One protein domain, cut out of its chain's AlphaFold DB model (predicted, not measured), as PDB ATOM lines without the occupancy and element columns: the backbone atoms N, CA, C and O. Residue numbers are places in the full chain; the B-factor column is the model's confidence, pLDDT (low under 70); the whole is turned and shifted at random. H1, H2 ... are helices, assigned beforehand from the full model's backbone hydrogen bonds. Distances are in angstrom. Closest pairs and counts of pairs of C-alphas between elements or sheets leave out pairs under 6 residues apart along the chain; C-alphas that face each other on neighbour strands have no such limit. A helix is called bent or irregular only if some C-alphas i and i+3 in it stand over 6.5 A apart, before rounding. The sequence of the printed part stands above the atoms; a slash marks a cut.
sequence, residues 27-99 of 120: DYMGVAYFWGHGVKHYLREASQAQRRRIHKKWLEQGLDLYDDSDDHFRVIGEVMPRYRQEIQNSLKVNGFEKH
ATOM      1  N   ASP A  27      31.965   8.123 -44.201       96.62
ATOM      2  CA  ASP A  27      30.857   9.070 -44.027       96.62
ATOM      3  C   ASP A  27      30.295   9.098 -42.596       96.62
ATOM      4  O   ASP A  27      29.459   9.946 -42.279       96.62
ATOM      5  N   TYR A  28      30.785   8.227 -41.708       97.62
ATOM      6  CA  TYR A  28      30.372   8.181 -40.307       97.62
ATOM      7  C   TYR A  28      30.523   9.545 -39.606       97.62
ATOM      8  O   TYR A  28      31.602  10.150 -39.542       97.62
ATOM      9  N   MET A  29      29.426  10.040 -39.038       96.25
ATOM     10  CA  MET A  29      29.310  11.387 -38.481       96.25
ATOM     11  C   MET A  29      29.704  11.452 -37.004       96.25
ATOM     12  O   MET A  29      30.130  12.519 -36.535       96.25
ATOM     13  N   GLY A  30      29.629  10.328 -36.286       96.31
ATOM     14  CA  GLY A  30      29.945  10.242 -34.861       96.31
ATOM     15  C   GLY A  30      28.726  10.285 -33.939       96.31
ATOM     16  O   GLY A  30      28.918  10.437 -32.739       96.31
ATOM     17  N   VAL A  31      27.507  10.232 -34.479       96.38
ATOM     18  CA  VAL A  31      26.228  10.262 -33.756       96.38
ATOM     19  C   VAL A  31      25.902   8.889 -33.190       96.38
ATOM     20  O   VAL A  31      25.770   8.770 -31.964       96.38
ATOM     21  N   ALA A  32      25.859   7.885 -34.067       96.94
ATOM     22  CA  ALA A  32      25.567   6.510 -33.699       96.94
ATOM     23  C   ALA A  32      26.661   5.939 -32.797       96.94
ATOM     24  O   ALA A  32      27.793   6.428 -32.735       96.94
ATOM     25  N   TYR A  33      26.324   4.915 -32.028       95.81
ATOM     26  CA  TYR A  33      27.286   4.249 -31.166       95.81
ATOM     27  C   TYR A  33      27.785   2.956 -31.812       95.81
ATOM     28  O   TYR A  33      27.007   2.143 -32.297       95.81
ATOM     29  N   PHE A  34      29.100   2.754 -31.770       94.88
ATOM     30  CA  PHE A  34      29.777   1.512 -32.135       94.88
ATOM     31  C   PHE A  34      30.829   1.229 -31.060       94.88
ATOM     32  O   PHE A  34      31.439   2.171 -30.545       94.88
ATOM     33  N   TRP A  35      30.997  -0.035 -30.681       91.19
ATOM     34  CA  TRP A  35      32.030  -0.483 -29.743       91.19
ATOM     35  C   TRP A  35      32.000  -2.004 -29.580       91.19
ATOM     36  O   TRP A  35      30.931  -2.616 -29.654       91.19
ATOM     37  N   GLY A  36      33.153  -2.578 -29.237       87.81
ATOM     38  CA  GLY A  36      33.235  -3.837 -28.502       87.81
ATOM     39  C   GLY A  36      32.884  -3.671 -27.019       87.81
ATOM     40  O   GLY A  36      32.612  -2.570 -26.523       87.81
ATOM     41  N   HIS A  37      32.830  -4.777 -26.280       85.81
ATOM     42  CA  HIS A  37      32.420  -4.754 -24.875       85.81
ATOM     43  C   HIS A  37      33.464  -4.065 -23.979       85.81
ATOM     44  O   HIS A  37      33.105  -3.327 -23.060       85.81
ATOM     45  N   GLY A  38      34.748  -4.286 -24.256       87.25
ATOM     46  CA  GLY A  38      35.893  -3.790 -23.502       87.25
ATOM     47  C   GLY A  38      36.168  -2.300 -23.686       87.25
ATOM     48  O   GLY A  38      36.653  -1.666 -22.755       87.25
ATOM     49  N   VAL A  39      35.839  -1.712 -24.837       91.06
ATOM     50  CA  VAL A  39      36.058  -0.275 -25.114       91.06
ATOM     51  C   VAL A  39      34.835   0.617 -24.871       91.06
ATOM     52  O   VAL A  39      34.937   1.850 -24.894       91.06
ATOM     53  N   LYS A  40      33.669   0.013 -24.617       92.06
ATOM     54  CA  LYS A  40      32.372   0.694 -24.470       92.06
ATOM     55  C   LYS A  40      32.381   1.845 -23.465       92.06
ATOM     56  O   LYS A  40      31.787   2.889 -23.732       92.06
ATOM     57  N   HIS A  41      33.021   1.683 -22.305       91.25
ATOM     58  CA  HIS A  41      33.041   2.726 -21.269       91.25
ATOM     59  C   HIS A  41      33.827   3.967 -21.693       91.25
ATOM     60  O   HIS A  41      33.457   5.071 -21.302       91.25
ATOM     61  N   TYR A  42      34.847   3.819 -22.539       94.25
ATOM     62  CA  TYR A  42      35.570   4.959 -23.099       94.25
ATOM     63  C   TYR A  42      34.761   5.655 -24.195       94.25
ATOM     64  O   TYR A  42      34.637   6.882 -24.191       94.25
ATOM     65  N   LEU A  43      34.195   4.875 -25.123       94.69
ATOM     66  CA  LEU A  43      33.489   5.400 -26.293       94.69
ATOM     67  C   LEU A  43      32.132   6.028 -25.963       94.69
ATOM     68  O   LEU A  43      31.727   6.974 -26.636       94.69
ATOM     69  N   ARG A  44      31.462   5.574 -24.897       93.88
ATOM     70  CA  ARG A  44      30.249   6.223 -24.371       93.88
ATOM     71  C   ARG A  44      30.483   7.693 -24.040       93.88
ATOM     72  O   ARG A  44      29.642   8.533 -24.340       93.88
ATOM     73  N   GLU A  45      31.630   7.979 -23.443       94.69
ATOM     74  CA  GLU A  45      31.987   9.297 -22.928       94.69
ATOM     75  C   GLU A  45      32.722  10.167 -23.967       94.69
ATOM     76  O   GLU A  45      33.238  11.241 -23.637       94.69
ATOM     77  N   ALA A  46      32.844   9.686 -25.205       96.31
ATOM     78  CA  ALA A  46      33.490  10.388 -26.301       96.31
ATOM     79  C   ALA A  46      32.502  11.316 -27.023       96.31
ATOM     80  O   ALA A  46      31.390  10.928 -27.382       96.31
ATOM     81  N   SER A  47      32.940  12.542 -27.310       95.50
ATOM     82  CA  SER A  47      32.197  13.469 -28.178       95.50
ATOM     83  C   SER A  47      32.118  12.962 -29.624       95.50
ATOM     84  O   SER A  47      32.925  12.127 -30.037       95.50
ATOM     85  N   GLN A  48      31.230  13.537 -30.443       95.62
ATOM     86  CA  GLN A  48      31.028  13.069 -31.829       95.62
ATOM     87  C   GLN A  48      32.301  13.217 -32.662       95.62
ATOM     88  O   GLN A  48      32.684  12.330 -33.421       95.62
ATOM     89  N   ALA A  49      33.036  14.309 -32.441       95.88
ATOM     90  CA  ALA A  49      34.346  14.512 -33.043       95.88
ATOM     91  C   ALA A  49      35.375  13.459 -32.603       95.88
ATOM     92  O   ALA A  49      36.195  13.042 -33.421       95.88
ATOM     93  N   GLN A  50      35.360  13.037 -31.336       97.56
ATOM     94  CA  GLN A  50      36.260  11.992 -30.842       97.56
ATOM     95  C   GLN A  50      35.878  10.625 -31.409       97.56
ATOM     96  O   GLN A  50      36.753   9.960 -31.958       97.56
ATOM     97  N   ARG A  51      34.593  10.248 -31.376       97.50
ATOM     98  CA  ARG A  51      34.101   9.000 -31.981       97.50
ATOM     99  C   ARG A  51      34.450   8.911 -33.458       97.50
ATOM    100  O   ARG A  51      35.032   7.916 -33.870       97.50
ATOM    101  N   ARG A  52      34.209   9.971 -34.236       97.00
ATOM    102  CA  ARG A  52      34.581  10.015 -35.660       97.00
ATOM    103  C   ARG A  52      36.086   9.848 -35.882       97.00
ATOM    104  O   ARG A  52      36.505   9.157 -36.802       97.00
ATOM    105  N   ARG A  53      36.923  10.474 -35.046       97.81
ATOM    106  CA  ARG A  53      38.389  10.333 -35.132       97.81
ATOM    107  C   ARG A  53      38.859   8.921 -34.785       97.81
ATOM    108  O   ARG A  53      39.773   8.435 -35.440       97.81
ATOM    109  N   ILE A  54      38.263   8.301 -33.768       97.94
ATOM    110  CA  ILE A  54      38.573   6.923 -33.361       97.94
ATOM    111  C   ILE A  54      38.165   5.959 -34.471       97.94
ATOM    112  O   ILE A  54      39.013   5.224 -34.960       97.94
ATOM    113  N   HIS A  55      36.917   6.057 -34.930       98.06
ATOM    114  CA  HIS A  55      36.372   5.271 -36.036       98.06
ATOM    115  C   HIS A  55      37.260   5.334 -37.279       98.06
ATOM    116  O   HIS A  55      37.731   4.307 -37.757       98.06
ATOM    117  N   LYS A  56      37.599   6.548 -37.728       97.56
ATOM    118  CA  LYS A  56      38.498   6.761 -38.865       97.56
ATOM    119  C   LYS A  56      39.859   6.087 -38.666       97.56
ATOM    120  O   LYS A  56      40.341   5.418 -39.570       97.56
ATOM    121  N   LYS A  57      40.476   6.244 -37.489       97.50
ATOM    122  CA  LYS A  57      41.769   5.615 -37.173       97.50
ATOM    123  C   LYS A  57      41.683   4.088 -37.119       97.50
ATOM    124  O   LYS A  57      42.675   3.439 -37.439       97.50
ATOM    125  N   TRP A  58      40.556   3.525 -36.685       96.94
ATOM    126  CA  TRP A  58      40.315   2.080 -36.688       96.94
ATOM    127  C   TRP A  58      40.152   1.552 -38.111       96.94
ATOM    128  O   TRP A  58      40.853   0.614 -38.476       96.94
ATOM    129  N   LEU A  59      39.361   2.231 -38.946       95.81
ATOM    130  CA  LEU A  59      39.234   1.911 -40.371       95.81
ATOM    131  C   LEU A  59      40.572   1.981 -41.115       95.81
ATOM    132  O   LEU A  59      40.918   1.059 -41.846       95.81
ATOM    133  N   GLU A  60      41.357   3.039 -40.899       94.75
ATOM    134  CA  GLU A  60      42.684   3.203 -41.514       94.75
ATOM    135  C   GLU A  60      43.670   2.089 -41.118       94.75
ATOM    136  O   GLU A  60      44.607   1.807 -41.864       94.75
ATOM    137  N   GLN A  61      43.469   1.459 -39.956       94.75
ATOM    138  CA  GLN A  61      44.275   0.338 -39.461       94.75
ATOM    139  C   GLN A  61      43.667  -1.038 -39.782       94.75
ATOM    140  O   GLN A  61      44.297  -2.056 -39.494       94.75
ATOM    141  N   GLY A  62      42.471  -1.082 -40.381       95.19
ATOM    142  CA  GLY A  62      41.737  -2.320 -40.644       95.19
ATOM    143  C   GLY A  62      41.337  -3.062 -39.367       95.19
ATOM    144  O   GLY A  62      41.385  -4.290 -39.345       95.19
ATOM    145  N   LEU A  63      41.021  -2.322 -38.300       93.62
ATOM    146  CA  LEU A  63      40.526  -2.873 -37.038       93.62
ATOM    147  C   LEU A  63      39.010  -3.118 -37.107       93.62
ATOM    148  O   LEU A  63      38.284  -2.351 -37.742       93.62
ATOM    149  N   ASP A  64      38.544  -4.173 -36.436       94.19
ATOM    150  CA  ASP A  64      37.119  -4.500 -36.315       94.19
ATOM    151  C   ASP A  64      36.398  -3.492 -35.402       94.19
ATOM    152  O   ASP A  64      36.883  -3.151 -34.336       94.19
ATOM    153  N   LEU A  65      35.227  -2.987 -35.785       94.31
ATOM    154  CA  LEU A  65      34.548  -1.934 -35.015       94.31
ATOM    155  C   LEU A  65      33.811  -2.435 -33.758       94.31
ATOM    156  O   LEU A  65      33.373  -1.614 -32.944       94.31
ATOM    157  N   TYR A  66      33.657  -3.750 -33.611       93.50
ATOM    158  CA  TYR A  66      32.884  -4.413 -32.557       93.50
ATOM    159  C   TYR A  66      33.708  -5.396 -31.722       93.50
ATOM    160  O   TYR A  66      33.168  -5.997 -30.792       93.50
ATOM    161  N   ASP A  67      34.995  -5.542 -32.025       89.75
ATOM    162  CA  ASP A  67      35.938  -6.303 -31.215       89.75
ATOM    163  C   ASP A  67      36.777  -5.372 -30.327       89.75
ATOM    164  O   ASP A  67      36.736  -4.142 -30.427       89.75
ATOM    165  N   ASP A  68      37.546  -5.973 -29.427       87.50
ATOM    166  CA  ASP A  68      38.435  -5.274 -28.519       87.50
ATOM    167  C   ASP A  68      39.855  -5.840 -28.651       87.50
ATOM    168  O   ASP A  68      40.111  -7.027 -28.470       87.50
ATOM    169  N   SER A  69      40.819  -4.966 -28.931       90.56
ATOM    170  CA  SER A  69      42.244  -5.310 -28.951       90.56
ATOM    171  C   SER A  69      43.081  -4.141 -28.449       90.56
ATOM    172  O   SER A  69      42.610  -3.006 -28.386       90.56
ATOM    173  N   ASP A  70      44.346  -4.385 -28.134       89.88
ATOM    174  CA  ASP A  70      45.266  -3.352 -27.652       89.88
ATOM    175  C   ASP A  70      45.363  -2.133 -28.574       89.88
ATOM    176  O   ASP A  70      45.485  -0.999 -28.104       89.88
ATOM    177  N   ASP A  71      45.261  -2.341 -29.889       92.75
ATOM    178  CA  ASP A  71      45.269  -1.250 -30.859       92.75
ATOM    179  C   ASP A  71      44.002  -0.387 -30.774       92.75
ATOM    180  O   ASP A  71      44.085   0.836 -30.942       92.75
ATOM    181  N   HIS A  72      42.858  -0.977 -30.409       94.56
ATOM    182  CA  HIS A  72      41.639  -0.224 -30.118       94.56
ATOM    183  C   HIS A  72      41.860   0.715 -28.937       94.56
ATOM    184  O   HIS A  72      41.657   1.930 -29.056       94.56
ATOM    185  N   PHE A  73      42.353   0.174 -27.819       93.31
ATOM    186  CA  PHE A  73      42.649   0.956 -26.622       93.31
ATOM    187  C   PHE A  73      43.720   2.021 -26.899       93.31
ATOM    188  O   PHE A  73      43.558   3.177 -26.503       93.31
ATOM    189  N   ARG A  74      44.781   1.695 -27.646       93.75
ATOM    190  CA  ARG A  74      45.838   2.648 -28.020       93.75
ATOM    191  C   ARG A  74      45.273   3.858 -28.759       93.75
ATOM    192  O   ARG A  74      45.549   4.992 -28.368       93.75
ATOM    193  N   VAL A  75      44.448   3.635 -29.782       96.31
ATOM    194  CA  VAL A  75      43.800   4.719 -30.537       96.31
ATOM    195  C   VAL A  75      42.889   5.560 -29.640       96.31
ATOM    196  O   VAL A  75      42.896   6.790 -29.741       96.31
ATOM    197  N   ILE A  76      42.147   4.931 -28.726       95.94
ATOM    198  CA  ILE A  76      41.330   5.652 -27.742       95.94
ATOM    199  C   ILE A  76      42.215   6.556 -26.876       95.94
ATOM    200  O   ILE A  76      41.920   7.742 -26.754       95.94
ATOM    201  N   GLY A  77      43.332   6.061 -26.338       94.75
ATOM    202  CA  GLY A  77      44.264   6.861 -25.529       94.75
ATOM    203  C   GLY A  77      44.975   7.987 -26.302       94.75
ATOM    204  O   GLY A  77      45.352   9.012 -25.718       94.75
ATOM    205  N   GLU A  78      45.139   7.837 -27.619       95.31
ATOM    206  CA  GLU A  78      45.613   8.905 -28.507       95.31
ATOM    207  C   GLU A  78      44.569  10.023 -28.651       95.31
ATOM    208  O   GLU A  78      44.906  11.201 -28.515       95.31
ATOM    209  N   VAL A  79      43.305   9.662 -28.910       97.25
ATOM    210  CA  VAL A  79      42.212  10.615 -29.192       97.25
ATOM    211  C   VAL A  79      41.594  11.205 -27.920       97.25
ATOM    212  O   VAL A  79      41.087  12.332 -27.936       97.25
ATOM    213  N   MET A  80      41.651  10.474 -26.810       96.06
ATOM    214  CA  MET A  80      41.065  10.824 -25.517       96.06
ATOM    215  C   MET A  80      42.156  10.867 -24.435       96.06
ATOM    216  O   MET A  80      42.263   9.946 -23.623       96.06
ATOM    217  N   PRO A  81      42.955  11.953 -24.366       91.38
ATOM    218  CA  PRO A  81      44.114  12.033 -23.476       91.38
ATOM    219  C   PRO A  81      43.815  11.772 -21.996       91.38
ATOM    220  O   PRO A  81      44.694  11.285 -21.291       91.38
ATOM    221  N   ARG A  82      42.583  12.035 -21.530       92.62
ATOM    222  CA  ARG A  82      42.174  11.765 -20.140       92.62
ATOM    223  C   ARG A  82      42.298  10.290 -19.739       92.62
ATOM    224  O   ARG A  82      42.551  10.017 -18.576       92.62
ATOM    225  N   TYR A  83      42.159   9.361 -20.689       91.06
ATOM    226  CA  TYR A  83      42.258   7.915 -20.444       91.06
ATOM    227  C   TYR A  83      43.627   7.340 -20.805       91.06
ATOM    228  O   TYR A  83      43.873   6.154 -20.612       91.06
ATOM    229  N   ARG A  84      44.546   8.160 -21.330       88.56
ATOM    230  CA  ARG A  84      45.835   7.686 -21.844       88.56
ATOM    231  C   ARG A  84      46.630   6.918 -20.795       88.56
ATOM    232  O   ARG A  84      47.139   5.846 -21.100       88.56
ATOM    233  N   GLN A  85      46.754   7.466 -19.586       85.38
ATOM    234  CA  GLN A  85      47.563   6.846 -18.535       85.38
ATOM    235  C   GLN A  85      46.942   5.537 -18.037       85.38
ATOM    236  O   GLN A  85      47.656   4.560 -17.836       85.38
ATOM    237  N   GLU A  86      45.620   5.514 -17.874       88.19
ATOM    238  CA  GLU A  86      44.859   4.322 -17.493       88.19
ATOM    239  C   GLU A  86      45.052   3.199 -18.518       88.19
ATOM    240  O   GLU A  86      45.459   2.099 -18.155       88.19
ATOM    241  N   ILE A  87      44.871   3.516 -19.803       87.31
ATOM    242  CA  ILE A  87      45.064   2.581 -20.913       87.31
ATOM    243  C   ILE A  87      46.515   2.093 -20.975       87.31
ATOM    244  O   ILE A  87      46.779   0.908 -21.126       87.31
ATOM    245  N   GLN A  88      47.497   2.984 -20.824       85.12
ATOM    246  CA  GLN A  88      48.902   2.569 -20.801       85.12
ATOM    247  C   GLN A  88      49.208   1.620 -19.640       85.12
ATOM    248  O   GLN A  88      50.044   0.730 -19.787       85.12
ATOM    249  N   ASN A  89      48.563   1.808 -18.490       82.50
ATOM    250  CA  ASN A  89      48.735   0.928 -17.344       82.50
ATOM    251  C   ASN A  89      48.066  -0.431 -17.585       82.50
ATOM    252  O   ASN A  89      48.699  -1.451 -17.320       82.50
ATOM    253  N   SER A  90      46.844  -0.467 -18.131       78.06
ATOM    254  CA  SER A  90      46.151  -1.729 -18.428       78.06
ATOM    255  C   SER A  90      46.910  -2.572 -19.458       78.06
ATOM    256  O   SER A  90      47.122  -3.763 -19.236       78.06
ATOM    257  N   LEU A  91      47.421  -1.942 -20.522       78.75
ATOM    258  CA  LEU A  91      48.222  -2.610 -21.554       78.75
ATOM    259  C   LEU A  91      49.522  -3.208 -20.989       78.75
ATOM    260  O   LEU A  91      49.905  -4.320 -21.343       78.75
ATOM    261  N   LYS A  92      50.196  -2.503 -20.067       73.00
ATOM    262  CA  LYS A  92      51.422  -3.001 -19.414       73.00
ATOM    263  C   LYS A  92      51.171  -4.190 -18.487       73.00
ATOM    264  O   LYS A  92      52.037  -5.052 -18.384       73.00
ATOM    265  N   VAL A  93      50.033  -4.216 -17.791       62.53
ATOM    266  CA  VAL A  93      49.689  -5.281 -16.832       62.53
ATOM    267  C   VAL A  93      49.339  -6.582 -17.546       62.53
ATOM    268  O   VAL A  93      49.714  -7.653 -17.078       62.53
ATOM    269  N   ASN A  94      48.660  -6.496 -18.687       59.59
ATOM    270  CA  ASN A  94      48.132  -7.683 -19.349       59.59
ATOM    271  C   ASN A  94      49.145  -8.384 -20.272       59.59
ATOM    272  O   ASN A  94      48.872  -9.491 -20.722       59.59
ATOM    273  N   GLY A  95      50.312  -7.784 -20.545       53.75
ATOM    274  CA  GLY A  95      51.388  -8.435 -21.303       53.75
ATOM    275  C   GLY A  95      51.012  -8.849 -22.734       53.75
ATOM    276  O   GLY A  95      51.643  -9.748 -23.284       53.75
ATOM    277  N   PHE A  96      49.991  -8.230 -23.333       47.22
ATOM    278  CA  PHE A  96      49.556  -8.543 -24.692       47.22
ATOM    279  C   PHE A  96      50.580  -7.993 -25.700       47.22
ATOM    280  O   PHE A  96      50.902  -6.804 -25.738       47.22
ATOM    281  N   GLU A  97      51.189  -8.891 -26.476       46.34
ATOM    282  CA  GLU A  97      52.183  -8.520 -27.479       46.34
ATOM    283  C   GLU A  97      51.532  -7.765 -28.643       46.34
ATOM    284  O   GLU A  97      50.510  -8.173 -29.192       46.34
ATOM    285  N   LYS A  98      52.197  -6.677 -29.047       44.66
ATOM    286  CA  LYS A  98      51.918  -5.826 -30.208       44.66
ATOM    287  C   LYS A  98      51.488  -6.664 -31.418       44.66
ATOM    288  O   LYS A  98      52.347  -7.207 -32.119       44.66
ATOM    289  N   HIS A  99      50.185  -6.737 -31.692       40.47
ATOM    290  CA  HIS A  99      49.695  -7.402 -32.892       40.47
ATOM    291  C   HIS A  99      50.324  -6.709 -34.109       40.47
ATOM    292  O   HIS A  99      50.139  -5.519 -34.369       40.47
TER     293      HIS A  99
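Overview. This is residues 27 to 99 of the 120 residues of an uncharacterized protein of Bacteroidetes bacterium (UniProt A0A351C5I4). Three helices stand in a slightly curved row, H2, H3 and H4, with H3 in the middle and each running opposite to the one before. The short H1 lies over one side of this row, and of the unnamed residues 27 to 39 before it the first few lie out beyond the H2 end of the row, while the later ones run on the same side as H1. The printed part has 73 residues with four named helices, in the order H1, H2, H3, H4, and no named strand; its class is all helix. It is compact, with a radius of gyration of the C-alphas of 11.5 A and spans of 35 by 24 by 19 A.

Arrangement. H2, residues 48 to 61, touches H3, residues 70 to 79, at a steep tilt of 41 degrees, opposite ways; the closest C-alphas are those of Gln 50 and Val 79, 6.3 A apart. They form a helical hairpin. H3 and H4, residues 81 to 94, form another: they touch at a shallow tilt of 20 degrees, opposite ways, with the C-alphas of Gly 77 and Arg 84 closest at 4.1 A. H2 and H4 are apart. H1, residues 40 to 44, is close to H2 but not clearly touching it, with the C-alphas of Leu 43 and Arg 51 closest at 6.8 A. In H1, H2 and H3 every O i to N i+4 pair is within hydrogen-bond range; in H4, 8 of 10 are.

Along the chain. H2 measures 19.9 A from C-alpha 48 at (31.028, 13.069, -31.829) to C-alpha 61. H4 measures 20.5 A and ends with C-alpha 94 at (48.132, -7.683, -19.349); it is irregular, with C-alphas 82 and 85 7.5 A apart. H3 measures 14.4 A, and H1 5.9 A from C-alpha 40 at (32.372, 0.694, -24.470).

Size, cuts and confidence. The C-alphas farthest apart are those of Asp 27 and Val 93, at 36.1 A. The printed part has no cut, and no link between helices is long. Confidence is low, under 70, at residues 93 to 99.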